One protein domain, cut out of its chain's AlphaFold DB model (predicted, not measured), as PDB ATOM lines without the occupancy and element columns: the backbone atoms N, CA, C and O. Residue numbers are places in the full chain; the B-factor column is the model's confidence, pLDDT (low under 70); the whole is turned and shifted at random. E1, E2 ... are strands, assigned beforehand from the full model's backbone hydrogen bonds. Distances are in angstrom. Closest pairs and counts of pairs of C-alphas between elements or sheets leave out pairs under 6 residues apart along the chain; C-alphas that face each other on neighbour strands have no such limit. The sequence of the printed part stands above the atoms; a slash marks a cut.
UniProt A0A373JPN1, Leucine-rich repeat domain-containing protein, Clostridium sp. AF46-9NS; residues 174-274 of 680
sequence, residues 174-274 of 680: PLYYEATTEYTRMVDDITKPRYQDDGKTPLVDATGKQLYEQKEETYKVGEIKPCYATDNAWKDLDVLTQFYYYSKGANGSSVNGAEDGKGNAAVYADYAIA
ATOM      1  N   PRO A 174       4.832 -23.512 -23.271       88.81
ATOM      2  CA  PRO A 174       5.187 -23.389 -24.681       88.81
ATOM      3  C   PRO A 174       6.699 -23.392 -24.910       88.81
ATOM      4  O   PRO A 174       7.436 -22.670 -24.232       88.81
ATOM      5  N   LEU A 175       7.134 -24.138 -25.923       89.31
ATOM      6  CA  LEU A 175       8.533 -24.229 -26.324       89.31
ATOM      7  C   LEU A 175       8.842 -23.358 -27.539       89.31
ATOM      8  O   LEU A 175       8.063 -23.235 -28.489       89.31
ATOM      9  N   TYR A 176      10.039 -22.794 -27.516       89.88
ATOM     10  CA  TYR A 176      10.600 -21.931 -28.541       89.88
ATOM     11  C   TYR A 176      12.004 -22.404 -28.898       89.88
ATOM     12  O   TYR A 176      12.678 -22.999 -28.067       89.88
ATOM     13  N   TYR A 177      12.468 -22.110 -30.104       90.38
ATOM     14  CA  TYR A 177      13.827 -22.413 -30.545       90.38
ATOM     15  C   TYR A 177      14.527 -21.152 -31.049       90.38
ATOM     16  O   TYR A 177      13.882 -20.201 -31.496       90.38
ATOM     17  N   GLU A 178      15.856 -21.145 -30.979       90.25
ATOM     18  CA  GLU A 178      16.682 -20.086 -31.558       90.25
ATOM     19  C   GLU A 178      16.888 -20.347 -33.057       90.25
ATOM     20  O   GLU A 178      17.706 -21.178 -33.462       90.25
ATOM     21  N   ALA A 179      16.152 -19.618 -33.894       89.19
ATOM     22  CA  ALA A 179      16.365 -19.599 -35.333       89.19
ATOM     23  C   ALA A 179      17.518 -18.645 -35.661       89.19
ATOM     24  O   ALA A 179      17.451 -17.454 -35.362       89.19
ATOM     25  N   THR A 180      18.573 -19.155 -36.296       89.62
ATOM     26  CA  THR A 180      19.729 -18.334 -36.681       89.62
ATOM     27  C   THR A 180      19.647 -17.913 -38.142       89.62
ATOM     28  O   THR A 180      19.265 -18.696 -39.009       89.62
ATOM     29  N   THR A 181      20.010 -16.662 -38.416       89.25
ATOM     30  CA  THR A 181      20.170 -16.121 -39.770       89.25
ATOM     31  C   THR A 181      21.614 -15.665 -39.940       89.25
ATOM     32  O   THR A 181      22.143 -14.951 -39.087       89.25
ATOM     33  N   GLU A 182      22.266 -16.102 -41.017       90.88
ATOM     34  CA  GLU A 182      23.643 -15.716 -41.330       90.88
ATOM     35  C   GLU A 182      23.695 -14.341 -42.002       90.88
ATOM     36  O   GLU A 182      22.936 -14.045 -42.925       90.88
ATOM     37  N   TYR A 183      24.625 -13.509 -41.536       89.12
ATOM     38  CA  TYR A 183      24.906 -12.174 -42.048       89.12
ATOM     39  C   TYR A 183      26.404 -12.005 -42.283       89.12
ATOM     40  O   TYR A 183      27.235 -12.640 -41.637       89.12
ATOM     41  N   THR A 184      26.754 -11.097 -43.185       89.31
ATOM     42  CA  THR A 184      28.138 -10.715 -43.476       89.31
ATOM     43  C   THR A 184      28.357  -9.257 -43.094       89.31
ATOM     44  O   THR A 184      27.554  -8.395 -43.460       89.31
ATOM     45  N   ARG A 185      29.447  -8.956 -42.385       87.62
ATOM     46  CA  ARG A 185      29.883  -7.582 -42.087       87.62
ATOM     47  C   ARG A 185      31.330  -7.363 -42.510       87.62
ATOM     48  O   ARG A 185      32.122  -8.300 -42.543       87.62
ATOM     49  N   MET A 186      31.676  -6.110 -42.788       86.88
ATOM     50  CA  MET A 186      33.069  -5.710 -42.979       86.88
ATOM     51  C   MET A 186      33.686  -5.392 -41.615       86.88
ATOM     52  O   MET A 186      33.135  -4.587 -40.862       86.88
ATOM     53  N   VAL A 187      34.800  -6.046 -41.289       86.31
ATOM     54  CA  VAL A 187      35.570  -5.818 -40.058       86.31
ATOM     55  C   VAL A 187      37.029  -5.523 -40.368       86.31
ATOM     56  O   VAL A 187      37.555  -5.927 -41.405       86.31
ATOM     57  N   ASP A 188      37.702  -4.844 -39.441       87.81
ATOM     58  CA  ASP A 188      39.142  -4.608 -39.512       87.81
ATOM     59  C   ASP A 188      39.910  -5.945 -39.507       87.81
ATOM     60  O   ASP A 188      39.830  -6.740 -38.567       87.81
ATOM     61  N   ASP A 189      40.701  -6.192 -40.550       88.06
ATOM     62  CA  ASP A 189      41.704  -7.247 -40.563       88.06
ATOM     63  C   ASP A 189      42.922  -6.778 -39.766       88.06
ATOM     64  O   ASP A 189      43.845  -6.157 -40.295       88.06
ATOM     65  N   ILE A 190      42.932  -7.087 -38.468       85.75
ATOM     66  CA  ILE A 190      44.002  -6.697 -37.538       85.75
ATOM     67  C   ILE A 190      45.401  -7.173 -37.965       85.75
ATOM     68  O   ILE A 190      46.404  -6.666 -37.462       85.75
ATOM     69  N   THR A 191      45.487  -8.129 -38.895       86.06
ATOM     70  CA  THR A 191      46.758  -8.613 -39.451       86.06
ATOM     71  C   THR A 191      47.305  -7.718 -40.566       86.06
ATOM     72  O   THR A 191      48.473  -7.845 -40.935       86.06
ATOM     73  N   LYS A 192      46.494  -6.777 -41.070       86.31
ATOM     74  CA  LYS A 192      46.810  -5.877 -42.186       86.31
ATOM     75  C   LYS A 192      46.556  -4.404 -41.839       86.31
ATOM     76  O   LYS A 192      45.601  -3.787 -42.321       86.31
ATOM     77  N   PRO A 193      47.400  -3.813 -40.981       86.38
ATOM     78  CA  PRO A 193      47.320  -2.394 -40.664       86.38
ATOM     79  C   PRO A 193      47.650  -1.516 -41.876       86.38
ATOM     80  O   PRO A 193      48.543  -1.829 -42.663       86.38
ATOM     81  N   ARG A 194      46.937  -0.395 -42.018       86.50
ATOM     82  CA  ARG A 194      47.184   0.580 -43.086       86.50
ATOM     83  C   ARG A 194      48.201   1.619 -42.623       86.50
ATOM     84  O   ARG A 194      48.112   2.132 -41.508       86.50
ATOM     85  N   TYR A 195      49.128   1.967 -43.507       84.75
ATOM     86  CA  TYR A 195      50.173   2.966 -43.272       84.75
ATOM     87  C   TYR A 195      50.077   4.101 -44.292       84.75
ATOM     88  O   TYR A 195      49.498   3.920 -45.364       84.75
ATOM     89  N   GLN A 196      50.618   5.273 -43.947       82.50
ATOM     90  CA  GLN A 196      50.766   6.397 -44.876       82.50
ATOM     91  C   GLN A 196      51.747   6.019 -45.996       82.50
ATOM     92  O   GLN A 196      52.401   4.978 -45.929       82.50
ATOM     93  N   ASP A 197      51.889   6.867 -47.017       83.06
ATOM     94  CA  ASP A 197      52.751   6.598 -48.182       83.06
ATOM     95  C   ASP A 197      54.235   6.348 -47.818       83.06
ATOM     96  O   ASP A 197      55.004   5.844 -48.633       83.06
ATOM     97  N   ASP A 198      54.642   6.658 -46.581       81.88
ATOM     98  CA  ASP A 198      55.966   6.352 -46.028       81.88
ATOM     99  C   ASP A 198      56.158   4.882 -45.593       81.88
ATOM    100  O   ASP A 198      57.271   4.485 -45.228       81.88
ATOM    101  N   GLY A 199      55.088   4.080 -45.612       76.94
ATOM    102  CA  GLY A 199      55.065   2.667 -45.236       76.94
ATOM    103  C   GLY A 199      55.377   2.383 -43.761       76.94
ATOM    104  O   GLY A 199      55.636   1.231 -43.416       76.94
ATOM    105  N   LYS A 200      55.408   3.405 -42.895       77.81
ATOM    106  CA  LYS A 200      55.827   3.290 -41.484       77.81
ATOM    107  C   LYS A 200      54.871   3.964 -40.508       77.81
ATOM    108  O   LYS A 200      54.725   3.480 -39.387       77.81
ATOM    109  N   THR A 201      54.227   5.058 -40.902       81.00
ATOM    110  CA  THR A 201      53.321   5.817 -40.037       81.00
ATOM    111  C   THR A 201      51.903   5.248 -40.139       81.00
ATOM    112  O   THR A 201      51.372   5.197 -41.248       81.00
ATOM    113  N   PRO A 202      51.263   4.805 -39.039       84.25
ATOM    114  CA  PRO A 202      49.912   4.247 -39.094       84.25
ATOM    115  C   PRO A 202      48.900   5.260 -39.637       84.25
ATOM    116  O   PRO A 202      48.878   6.419 -39.214       84.25
ATOM    117  N   LEU A 203      48.034   4.825 -40.554       86.19
ATOM    118  CA  LEU A 203      46.826   5.578 -40.880       86.19
ATOM    119  C   LEU A 203      45.869   5.458 -39.691       86.19
ATOM    120  O   LEU A 203      45.612   4.351 -39.220       86.19
ATOM    121  N   VAL A 204      45.334   6.579 -39.215       84.69
ATOM    122  CA  VAL A 204      44.390   6.627 -38.091       84.69
ATOM    123  C   VAL A 204      43.103   7.342 -38.500       84.69
ATOM    124  O   VAL A 204      43.116   8.175 -39.407       84.69
ATOM    125  N   ASP A 205      41.990   7.009 -37.855       83.50
ATOM    126  CA  ASP A 205      40.716   7.705 -38.032       83.50
ATOM    127  C   ASP A 205      40.676   9.061 -37.298       83.50
ATOM    128  O   ASP A 205      41.628   9.470 -36.627       83.50
ATOM    129  N   ALA A 206      39.545   9.767 -37.400       82.62
ATOM    130  CA  ALA A 206      39.336  11.076 -36.771       82.62
ATOM    131  C   ALA A 206      39.408  11.061 -35.227       82.62
ATOM    132  O   ALA A 206      39.481  12.123 -34.612       82.62
ATOM    133  N   THR A 207      39.388   9.882 -34.600       81.69
ATOM    134  CA  THR A 207      39.530   9.689 -33.148       81.69
ATOM    135  C   THR A 207      40.930   9.217 -32.743       81.69
ATOM    136  O   THR A 207      41.209   9.073 -31.554       81.69
ATOM    137  N   GLY A 208      41.828   9.015 -33.713       80.19
ATOM    138  CA  GLY A 208      43.193   8.541 -33.494       80.19
ATOM    139  C   GLY A 208      43.335   7.017 -33.449       80.19
ATOM    140  O   GLY A 208      44.407   6.527 -33.092       80.19
ATOM    141  N   LYS A 209      42.298   6.249 -33.812       84.56
ATOM    142  CA  LYS A 209      42.358   4.781 -33.853       84.56
ATOM    143  C   LYS A 209      42.990   4.308 -35.166       84.56
ATOM    144  O   LYS A 209      42.620   4.787 -36.232       84.56
ATOM    145  N   GLN A 210      43.926   3.360 -35.097       89.25
ATOM    146  CA  GLN A 210      44.590   2.784 -36.273       89.25
ATOM    147  C   GLN A 210      43.591   2.112 -37.225       89.25
ATOM    148  O   GLN A 210      42.751   1.327 -36.791       89.25
ATOM    149  N   LEU A 211      43.717   2.420 -38.516       87.38
ATOM    150  CA  LEU A 211      42.919   1.866 -39.603       87.38
ATOM    151  C   LEU A 211      43.565   0.586 -40.144       87.38
ATOM    152  O   LEU A 211      44.787   0.502 -40.297       87.38
ATOM    153  N   TYR A 212      42.733  -0.386 -40.504       89.94
ATOM    154  CA  TYR A 212      43.146  -1.667 -41.078       89.94
ATOM    155  C   TYR A 212      42.505  -1.869 -42.459       89.94
ATOM    156  O   TYR A 212      41.597  -1.128 -42.855       89.94
ATOM    157  N   GLU A 213      43.009  -2.830 -43.240       88.56
ATOM    158  CA  GLU A 213      42.236  -3.358 -44.369       88.56
ATOM    159  C   GLU A 213      40.932  -3.970 -43.849       88.56
ATOM    160  O   GLU A 213      40.878  -4.494 -42.742       88.56
ATOM    161  N   GLN A 214      39.872  -3.893 -44.644       88.44
ATOM    162  CA  GLN A 214      38.586  -4.478 -44.286       88.44
ATOM    163  C   GLN A 214      38.515  -5.904 -44.844       88.44
ATOM    164  O   GLN A 214      38.819  -6.118 -46.019       88.44
ATOM    165  N   LYS A 215      38.088  -6.866 -44.023       89.38
ATOM    166  CA  LYS A 215      37.746  -8.231 -44.443       89.38
ATOM    167  C   LYS A 215      36.270  -8.509 -44.194       89.38
ATOM    168  O   LYS A 215      35.668  -7.926 -43.296       89.38
ATOM    169  N   GLU A 216      35.708  -9.412 -44.981       90.62
ATOM    170  CA  GLU A 216      34.356  -9.914 -44.762       90.62
ATOM    171  C   GLU A 216      34.378 -10.973 -43.651       90.62
ATOM    172  O   GLU A 216      35.206 -11.887 -43.664       90.62
ATOM    173  N   GLU A 217      33.496 -10.828 -42.668       87.62
ATOM    174  CA  GLU A 217      33.281 -11.784 -41.585       87.62
ATOM    175  C   GLU A 217      31.807 -12.199 -41.561       87.62
ATOM    176  O   GLU A 217      30.912 -11.349 -41.595       87.62
ATOM    177  N   THR A 218      31.560 -13.509 -41.498       88.50
ATOM    178  CA  THR A 218      30.218 -14.080 -41.341       88.50
ATOM    179  C   THR A 218      29.889 -14.222 -39.858       88.50
ATOM    180  O   THR A 218      30.680 -14.780 -39.102       88.50
ATOM    181  N   TYR A 219      28.711 -13.756 -39.451       87.38
ATOM    182  CA  TYR A 219      28.175 -13.909 -38.099       87.38
ATOM    183  C   TYR A 219      26.705 -14.344 -38.153       87.38
ATOM    184  O   TYR A 219      26.038 -14.205 -39.180       87.38
ATOM    185  N   LYS A 220      26.189 -14.897 -37.053       90.56
ATOM    186  CA  LYS A 220      24.797 -15.352 -36.943       90.56
ATOM    187  C   LYS A 220      24.030 -14.426 -36.018       90.56
ATOM    188  O   LYS A 220      24.503 -14.168 -34.922       90.56
ATOM    189  N   VAL A 221      22.845 -13.978 -36.420       89.44
ATOM    190  CA  VAL A 221      21.889 -13.323 -35.513       89.44
ATOM    191  C   VAL A 221      20.782 -14.317 -35.199       89.44
ATOM    192  O   VAL A 221      20.285 -14.991 -36.102       89.44
ATOM    193  N   GLY A 222      20.423 -14.430 -33.924       88.38
ATOM    194  CA  GLY A 222      19.399 -15.354 -33.457       88.38
ATOM    195  C   GLY A 222      18.075 -14.647 -33.166       88.38
ATOM    196  O   GLY A 222      18.043 -13.515 -32.683       88.38
ATOM    197  N   GLU A 223      16.977 -15.326 -33.481       88.81
ATOM    198  CA  GLU A 223      15.607 -14.922 -33.174       88.81
ATOM    199  C   GLU A 223      14.890 -16.088 -32.486       88.81
ATOM    200  O   GLU A 223      14.950 -17.226 -32.954       88.81
ATOM    201  N   ILE A 224      14.184 -15.812 -31.389       88.75
ATOM    202  CA  ILE A 224      13.365 -16.819 -30.710       88.75
ATOM    203  C   ILE A 224      12.058 -17.005 -31.472       88.75
ATOM    204  O   ILE A 224      11.255 -16.076 -31.584       88.75
ATOM    205  N   LYS A 225      11.831 -18.222 -31.971       88.81
ATOM    206  CA  LYS A 225      10.620 -18.599 -32.705       88.81
ATOM    207  C   LYS A 225       9.831 -19.674 -31.960       88.81
ATOM    208  O   LYS A 225      10.440 -20.595 -31.421       88.81
ATOM    209  N   PRO A 226       8.488 -19.596 -31.927       89.06
ATOM    210  CA  PRO A 226       7.674 -20.667 -31.367       89.06
ATOM    211  C   PRO A 226       7.862 -21.970 -32.150       89.06
ATOM    212  O   PRO A 226       7.937 -21.961 -33.381       89.06
ATOM    213  N   CYS A 227       7.876 -23.096 -31.444       89.38
ATOM    214  CA  CYS A 227       7.936 -24.427 -32.043       89.38
ATOM    215  C   CYS A 227       6.553 -24.839 -32.580       89.38
ATOM    216  O   CYS A 227       5.863 -25.668 -31.986       89.38
ATOM    217  N   TYR A 228       6.092 -24.218 -33.669       88.44
ATOM    218  CA  TYR A 228       4.773 -24.503 -34.243       88.44
ATOM    219  C   TYR A 228       4.672 -25.929 -34.791       88.44
ATOM    220  O   TYR A 228       5.579 -26.409 -35.467       88.44
ATOM    221  N   ALA A 229       3.523 -26.580 -34.594       87.75
ATOM    222  CA  ALA A 229       3.252 -27.926 -35.110       87.75
ATOM    223  C   ALA A 229       3.421 -28.042 -36.639       87.75
ATOM    224  O   ALA A 229       3.846 -29.083 -37.155       87.75
ATOM    225  N   THR A 230       3.098 -26.958 -37.350       85.44
ATOM    226  CA  THR A 230       3.164 -26.818 -38.811       85.44
ATOM    227  C   THR A 230       4.566 -26.516 -39.344       85.44
ATOM    228  O   THR A 230       4.776 -26.611 -40.551       85.44
ATOM    229  N   ASP A 231       5.520 -26.175 -38.476       86.75
ATOM    230  CA  ASP A 231       6.920 -25.949 -38.838       86.75
ATOM    231  C   ASP A 231       7.741 -27.215 -38.548       86.75
ATOM    232  O   ASP A 231       7.583 -27.855 -37.509       86.75
ATOM    233  N   ASN A 232       8.614 -27.597 -39.480       87.50
ATOM    234  CA  ASN A 232       9.501 -28.751 -39.332       87.50
ATOM    235  C   ASN A 232      10.924 -28.362 -38.914       87.50
ATOM    236  O   ASN A 232      11.663 -29.242 -38.486       87.50
ATOM    237  N   ALA A 233      11.309 -27.081 -38.996       88.19
ATOM    238  CA  ALA A 233      12.691 -26.634 -38.791       88.19
ATOM    239  C   ALA A 233      13.264 -26.998 -37.412       88.19
ATOM    240  O   ALA A 233      14.470 -27.167 -37.262       88.19
ATOM    241  N   TRP A 234      12.398 -27.132 -36.411       88.69
ATOM    242  CA  TRP A 234      12.792 -27.364 -35.029       88.69
ATOM    243  C   TRP A 234      12.686 -28.832 -34.581       88.69
ATOM    244  O   TRP A 234      13.197 -29.179 -33.521       88.69
ATOM    245  N   LYS A 235      12.056 -29.722 -35.366       87.62
ATOM    246  CA  LYS A 235      11.722 -31.107 -34.948       87.62
ATOM    247  C   LYS A 235      12.930 -32.043 -34.794       87.62
ATOM    248  O   LYS A 235      12.796 -33.107 -34.175       87.62
ATOM    249  N   ASP A 236      14.071 -31.635 -35.347       86.69
ATOM    250  CA  ASP A 236      15.346 -32.360 -35.320       86.69
ATOM    251  C   ASP A 236      16.372 -31.737 -34.352       86.69
ATOM    252  O   ASP A 236      17.501 -32.216 -34.264       86.69
ATOM    253  N   LEU A 237      15.994 -30.674 -33.630       86.50
ATOM    254  CA  LEU A 237      16.867 -29.999 -32.666       86.50
ATOM    255  C   LEU A 237      16.965 -30.777 -31.345       86.50
ATOM    256  O   LEU A 237      16.022 -31.453 -30.923       86.50
ATOM    257  N   ASP A 238      18.113 -30.658 -30.677       82.38
ATOM    258  CA  ASP A 238      18.334 -31.246 -29.359       82.38
ATOM    259  C   ASP A 238      17.504 -30.524 -28.296       82.38
ATOM    260  O   ASP A 238      17.622 -29.317 -28.078       82.38
ATOM    261  N   VAL A 239      16.670 -31.299 -27.609       74.38
ATOM    262  CA  VAL A 239      15.581 -30.747 -26.805       74.38
ATOM    263  C   VAL A 239      16.060 -30.072 -25.521       74.38
ATOM    264  O   VAL A 239      15.431 -29.142 -25.027       74.38
ATOM    265  N   LEU A 240      17.179 -30.555 -24.989       74.12
ATOM    266  CA  LEU A 240      17.749 -30.115 -23.720       74.12
ATOM    267  C   LEU A 240      18.661 -28.906 -23.877       74.12
ATOM    268  O   LEU A 240      18.855 -28.136 -22.939       74.12
ATOM    269  N   THR A 241      19.275 -28.758 -25.046       78.12
ATOM    270  CA  THR A 241      20.223 -27.675 -25.279       78.12
ATOM    271  C   THR A 241      19.637 -26.570 -26.136       78.12
ATOM    272  O   THR A 241      19.972 -25.424 -25.879       78.12
ATOM    273  N   GLN A 242      18.738 -26.853 -27.087       85.62
ATOM    274  CA  GLN A 242      18.370 -25.906 -28.152       85.62
ATOM    275  C   GLN A 242      16.968 -25.283 -28.034       85.62
ATOM    276  O   GLN A 242      16.581 -24.508 -28.914       85.62
ATOM    277  N   PHE A 243      16.221 -25.565 -26.961       89.19
ATOM    278  CA  PHE A 243      14.908 -24.956 -26.716       89.19
ATOM    279  C   PHE A 243      14.898 -23.958 -25.558       89.19
ATOM    280  O   PHE A 243      15.700 -24.009 -24.627       89.19
ATOM    281  N   TYR A 244      13.926 -23.054 -25.626       89.00
ATOM    282  CA  TYR A 244      13.628 -22.017 -24.657       89.00
ATOM    283  C   TYR A 244      12.158 -22.083 -24.247       89.00
ATOM    284  O   TYR A 244      11.298 -22.480 -25.033       89.00
ATOM    285  N   TYR A 245      11.855 -21.616 -23.040       88.50
ATOM    286  CA  TYR A 245      10.492 -21.380 -22.571       88.50
ATOM    287  C   TYR A 245      10.348 -19.945 -22.068       88.50
ATOM    288  O   TYR A 245      11.322 -19.304 -21.658       88.50
ATOM    289  N   TYR A 246       9.127 -19.421 -22.129       86.38
ATOM    290  CA  TYR A 246       8.851 -18.068 -21.667       86.38
ATOM    291  C   TYR A 246       8.706 -18.044 -20.145       86.38
ATOM    292  O   TYR A 246       7.816 -18.679 -19.581       86.38
ATOM    293  N   SER A 247       9.540 -17.251 -19.487       86.69
ATOM    294  CA  SER A 247       9.470 -16.994 -18.057       86.69
ATOM    295  C   SER A 247       9.769 -15.525 -17.817       86.69
ATOM    296  O   SER A 247      10.891 -15.062 -18.012       86.69
ATOM    297  N   LYS A 248       8.760 -14.779 -17.362       87.44
ATOM    298  CA  LYS A 248       8.875 -13.334 -17.144       87.44
ATOM    299  C   LYS A 248      10.073 -13.000 -16.245       87.44
ATOM    300  O   LYS A 248      10.169 -13.496 -15.125       87.44
ATOM    301  N   GLY A 249      10.944 -12.116 -16.719       87.69
ATOM    302  CA  GLY A 249      12.167 -11.688 -16.043       87.69
ATOM    303  C   GLY A 249      13.359 -12.639 -16.189       87.69
ATOM    304  O   GLY A 249      14.419 -12.340 -15.639       87.69
ATOM    305  N   ALA A 250      13.221 -13.760 -16.904       89.31
ATOM    306  CA  ALA A 250      14.347 -14.628 -17.232       89.31
ATOM    307  C   ALA A 250      15.217 -14.024 -18.344       89.31
ATOM    308  O   ALA A 250      14.758 -13.190 -19.119       89.31
ATOM    309  N   ASN A 251      16.477 -14.449 -18.420       88.19
ATOM    310  CA  ASN A 251      17.359 -14.139 -19.540       88.19
ATOM    311  C   ASN A 251      18.031 -15.427 -20.010       88.19
ATOM    312  O   ASN A 251      18.690 -16.106 -19.219       88.19
ATOM    313  N   GLY A 252      17.883 -15.737 -21.293       84.81
ATOM    314  CA  GLY A 252      18.484 -16.897 -21.937       84.81
ATOM    315  C   GLY A 252      19.635 -16.452 -22.825       84.81
ATOM    316  O   GLY A 252      19.461 -15.561 -23.655       84.81
ATOM    317  N   SER A 253      20.811 -17.047 -22.656       86.75
ATOM    318  CA  SER A 253      21.947 -16.824 -23.560       86.75
ATOM    319  C   SER A 253      21.813 -17.675 -24.822       86.75
ATOM    320  O   SER A 253      21.167 -18.721 -24.786       86.75
ATOM    321  N   SER A 254      22.423 -17.232 -25.924       86.31
ATOM    322  CA  SER A 254      22.466 -17.990 -27.179       86.31
ATOM    323  C   SER A 254      23.071 -19.381 -26.989       86.31
ATOM    324  O   SER A 254      24.131 -19.528 -26.375       86.31
ATOM    325  N   VAL A 255      22.407 -20.388 -27.553       80.94
ATOM    326  CA  VAL A 255      22.869 -21.782 -27.550       80.94
ATOM    327  C   VAL A 255      23.718 -22.055 -28.790       80.94
ATOM    328  O   VAL A 255      24.707 -22.780 -28.718       80.94
ATOM    329  N   ASN A 256      23.375 -21.439 -29.925       81.06
ATOM    330  CA  ASN A 256      24.028 -21.684 -31.213       81.06
ATOM    331  C   ASN A 256      25.111 -20.645 -31.560       81.06
ATOM    332  O   ASN A 256      25.487 -20.505 -32.728       81.06
ATOM    333  N   GLY A 257      25.611 -19.912 -30.560       83.12
ATOM    334  CA  GLY A 257      26.666 -18.910 -30.733       83.12
ATOM    335  C   GLY A 257      26.240 -17.711 -31.583       83.12
ATOM    336  O   GLY A 257      27.080 -17.094 -32.232       83.12
ATOM    337  N   ALA A 258      24.943 -17.406 -31.622       89.00
ATOM    338  CA  ALA A 258      24.439 -16.215 -32.276       89.00
ATOM    339  C   ALA A 258      24.840 -14.957 -31.496       89.00
ATOM    340  O   ALA A 258      24.913 -14.952 -30.265       89.00
ATOM    341  N   GLU A 259      25.071 -13.879 -32.233       88.69
ATOM    342  CA  GLU A 259      25.497 -12.583 -31.734       88.69
ATOM    343  C   GLU A 259      24.433 -11.507 -31.996       88.69
ATOM    344  O   GLU A 259      23.614 -11.600 -32.915       88.69
ATOM    345  N   ASP A 260      24.454 -10.449 -31.190       81.75
ATOM    346  CA  ASP A 260      23.749  -9.208 -31.473       81.75
ATOM    347  C   ASP A 260      24.449  -8.425 -32.604       81.75
ATOM    348  O   ASP A 260      25.591  -8.687 -32.985       81.75
ATOM    349  N   GLY A 261      23.785  -7.396 -33.140       73.88
ATOM    350  CA  GLY A 261      24.360  -6.526 -34.180       73.88
ATOM    351  C   GLY A 261      25.619  -5.743 -33.758       73.88
ATOM    352  O   GLY A 261      26.108  -4.924 -34.535       73.88
ATOM    353  N   LYS A 262      26.129  -5.951 -32.537       80.31
ATOM    354  CA  LYS A 262      27.343  -5.346 -31.978       80.31
ATOM    355  C   LYS A 262      28.441  -6.383 -31.690       80.31
ATOM    356  O   LYS A 262      29.511  -5.981 -31.242       80.31
ATOM    357  N   GLY A 263      28.216  -7.669 -31.980       78.19
ATOM    358  CA  GLY A 263      29.188  -8.749 -31.789       78.19
ATOM    359  C   GLY A 263      29.243  -9.345 -30.378       78.19
ATOM    360  O   GLY A 263      30.245  -9.957 -30.022       78.19
ATOM    361  N   ASN A 264      28.215  -9.141 -29.548       86.25
ATOM    362  CA  ASN A 264      28.086  -9.823 -28.252       86.25
ATOM    363  C   ASN A 264      27.168 -11.037 -28.390       86.25
ATOM    364  O   ASN A 264      26.273 -11.004 -29.221       86.25
ATOM    365  N   ALA A 265      27.304 -12.060 -27.540       87.19
ATOM    366  CA  ALA A 265      26.361 -13.184 -27.517       87.19
ATOM    367  C   ALA A 265      24.904 -12.696 -27.399       87.19
ATOM    368  O   ALA A 265      24.604 -11.828 -26.573       87.19
ATOM    369  N   ALA A 266      24.003 -13.254 -28.207       88.06
ATOM    370  CA  ALA A 266      22.591 -12.906 -28.154       88.06
ATOM    371  C   ALA A 266      22.004 -13.287 -26.783       88.06
ATOM    372  O   ALA A 266      22.286 -14.358 -26.234       88.06
ATOM    373  N   VAL A 267      21.202 -12.381 -26.219       89.94
ATOM    374  CA  VAL A 267      20.498 -12.569 -24.945       89.94
ATOM    375  C   VAL A 267      19.019 -12.295 -25.166       89.94
ATOM    376  O   VAL A 267      18.643 -11.236 -25.670       89.94
ATOM    377  N   TYR A 268      18.188 -13.242 -24.753       90.00
ATOM    378  CA  TYR A 268      16.744 -13.189 -24.919       90.00
ATOM    379  C   TYR A 268      16.076 -12.861 -23.590       90.00
ATOM    380  O   TYR A 268      16.076 -13.679 -22.669       90.00
ATOM    381  N   ALA A 269      15.519 -11.655 -23.498       90.00
ATOM    382  CA  ALA A 269      14.744 -11.226 -22.339       90.00
ATOM    383  C   ALA A 269      13.413 -11.986 -22.258       90.00
ATOM    384  O   ALA A 269      12.778 -12.234 -23.279       90.00
ATOM    385  N   ASP A 270      13.000 -12.322 -21.038       88.88
ATOM    386  CA  ASP A 270      11.812 -13.111 -20.697       88.88
ATOM    387  C   ASP A 270      11.818 -14.574 -21.193       88.88
ATOM    388  O   ASP A 270      10.808 -15.268 -21.078       88.88
ATOM    389  N   TYR A 271      12.954 -15.081 -21.683       89.62
ATOM    390  CA  TYR A 271      13.123 -16.479 -22.090       89.62
ATOM    391  C   TYR A 271      14.212 -17.168 -21.265       89.62
ATOM    392  O   TYR A 271      15.229 -16.563 -20.939       89.62
ATOM    393  N   ALA A 272      14.012 -18.441 -20.936       87.94
ATOM    394  CA  ALA A 272      14.980 -19.297 -20.248       87.94
ATOM    395  C   ALA A 272      15.294 -20.535 -21.099       87.94
ATOM    396  O   ALA A 272      14.428 -20.997 -21.835       87.94
ATOM    397  N   ILE A 273      16.520 -21.066 -21.007       86.19
ATOM    398  CA  ILE A 273      16.943 -22.277 -21.735       86.19
ATOM    399  C   ILE A 273      16.356 -23.513 -21.038       86.19
ATOM    400  O   ILE A 273      16.466 -23.642 -19.817       86.19
ATOM    401  N   ALA A 274      15.784 -24.436 -21.806       81.88
ATOM    402  CA  ALA A 274      15.165 -25.680 -21.344       81.88
ATOM    403  C   ALA A 274      16.203 -26.759 -20.952       81.88
ATOM    404  O   ALA A 274      16.227 -27.846 -21.517       81.88
TER     405      ALA A 274
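This is residues 174 to 274 of the 680 residues of the protein "Leucine-rich repeat domain-containing protein" of Clostridium sp. AF46-9NS (UniProt A0A373JPN1). A long, twisted ribbon of two strands, the hairpin E1 and E2, makes the longest axis, and the loop of residues 194 to 211 makes its far end. At the other end the short hairpin E3 and E4, with E3 folded back on itself, joins the ribbon beside the first residues of E1, and the loop of residues 227 to 242 lies at that end too. The printed part has 101 residues, with no named helix and four named strands, E1 to E4 in chain order; the class is all strand. They form one antiparallel sheet in the order E2, E1, E3, E4, curled like part of a barrel. The whole is extended, a rod with a radius of gyration of the C-alphas of 19.8 A and spans of 63 by 29 by 18 A.

In the sheet, E1, residues 175 to 193, and E2, residues 212 to 226, are antiparallel neighbours and a hairpin, with 173 degrees between their directions. N 179 and O 223 are 2.8 A apart and N 187 and O 215 are 2.9 A apart, both within hydrogen-bond range. E1 bends by 53 degrees at residue 184 and E2 by 52 degrees at residue 215. E3, residues 243 to 253, is the antiparallel neighbour of E1; C-alphas 177 and 243 face each other at 4.7 A, and N 244 and O 176 are within hydrogen-bond range at 2.7 A. E3 bends by 147 degrees at residue 248. E4, residues 267 to 273, forms a hairpin with E3, antiparallel to it, with N 247 and O 270 within hydrogen-bond range at 2.8 A and N 270 and O 250 at 2.7 A. E2 and E4 are the edge strands. The closest C-alphas of E2 and E4, those of Ile 224 and Tyr 268, are 7.6 A apart. The sheet is strongly twisted.

E1 has 19 residues and runs 46.8 A from C-alpha 175 at (8.533, -24.229, -26.324) to C-alpha 193 at (47.320, -2.394, -40.664). E2, 15 residues, covers 41.4 A. E3, 11 residues, measures 11.2 A from first to last C-alpha. E4, 7 residues, measures 10.8 A and ends with C-alpha 273 at (16.943, -22.277, -21.735).

The two C-alphas farthest apart are those of Asp 198 and Ala 229, 63.8 A. The links E1 to E2, E2 to E3 and E3 to E4 are long, with 18, 16 and 13 residues. The printed part, residues 174 to 274, has no cut. The mean pLDDT of the printed part is 86.2, and no printed residue is under 70.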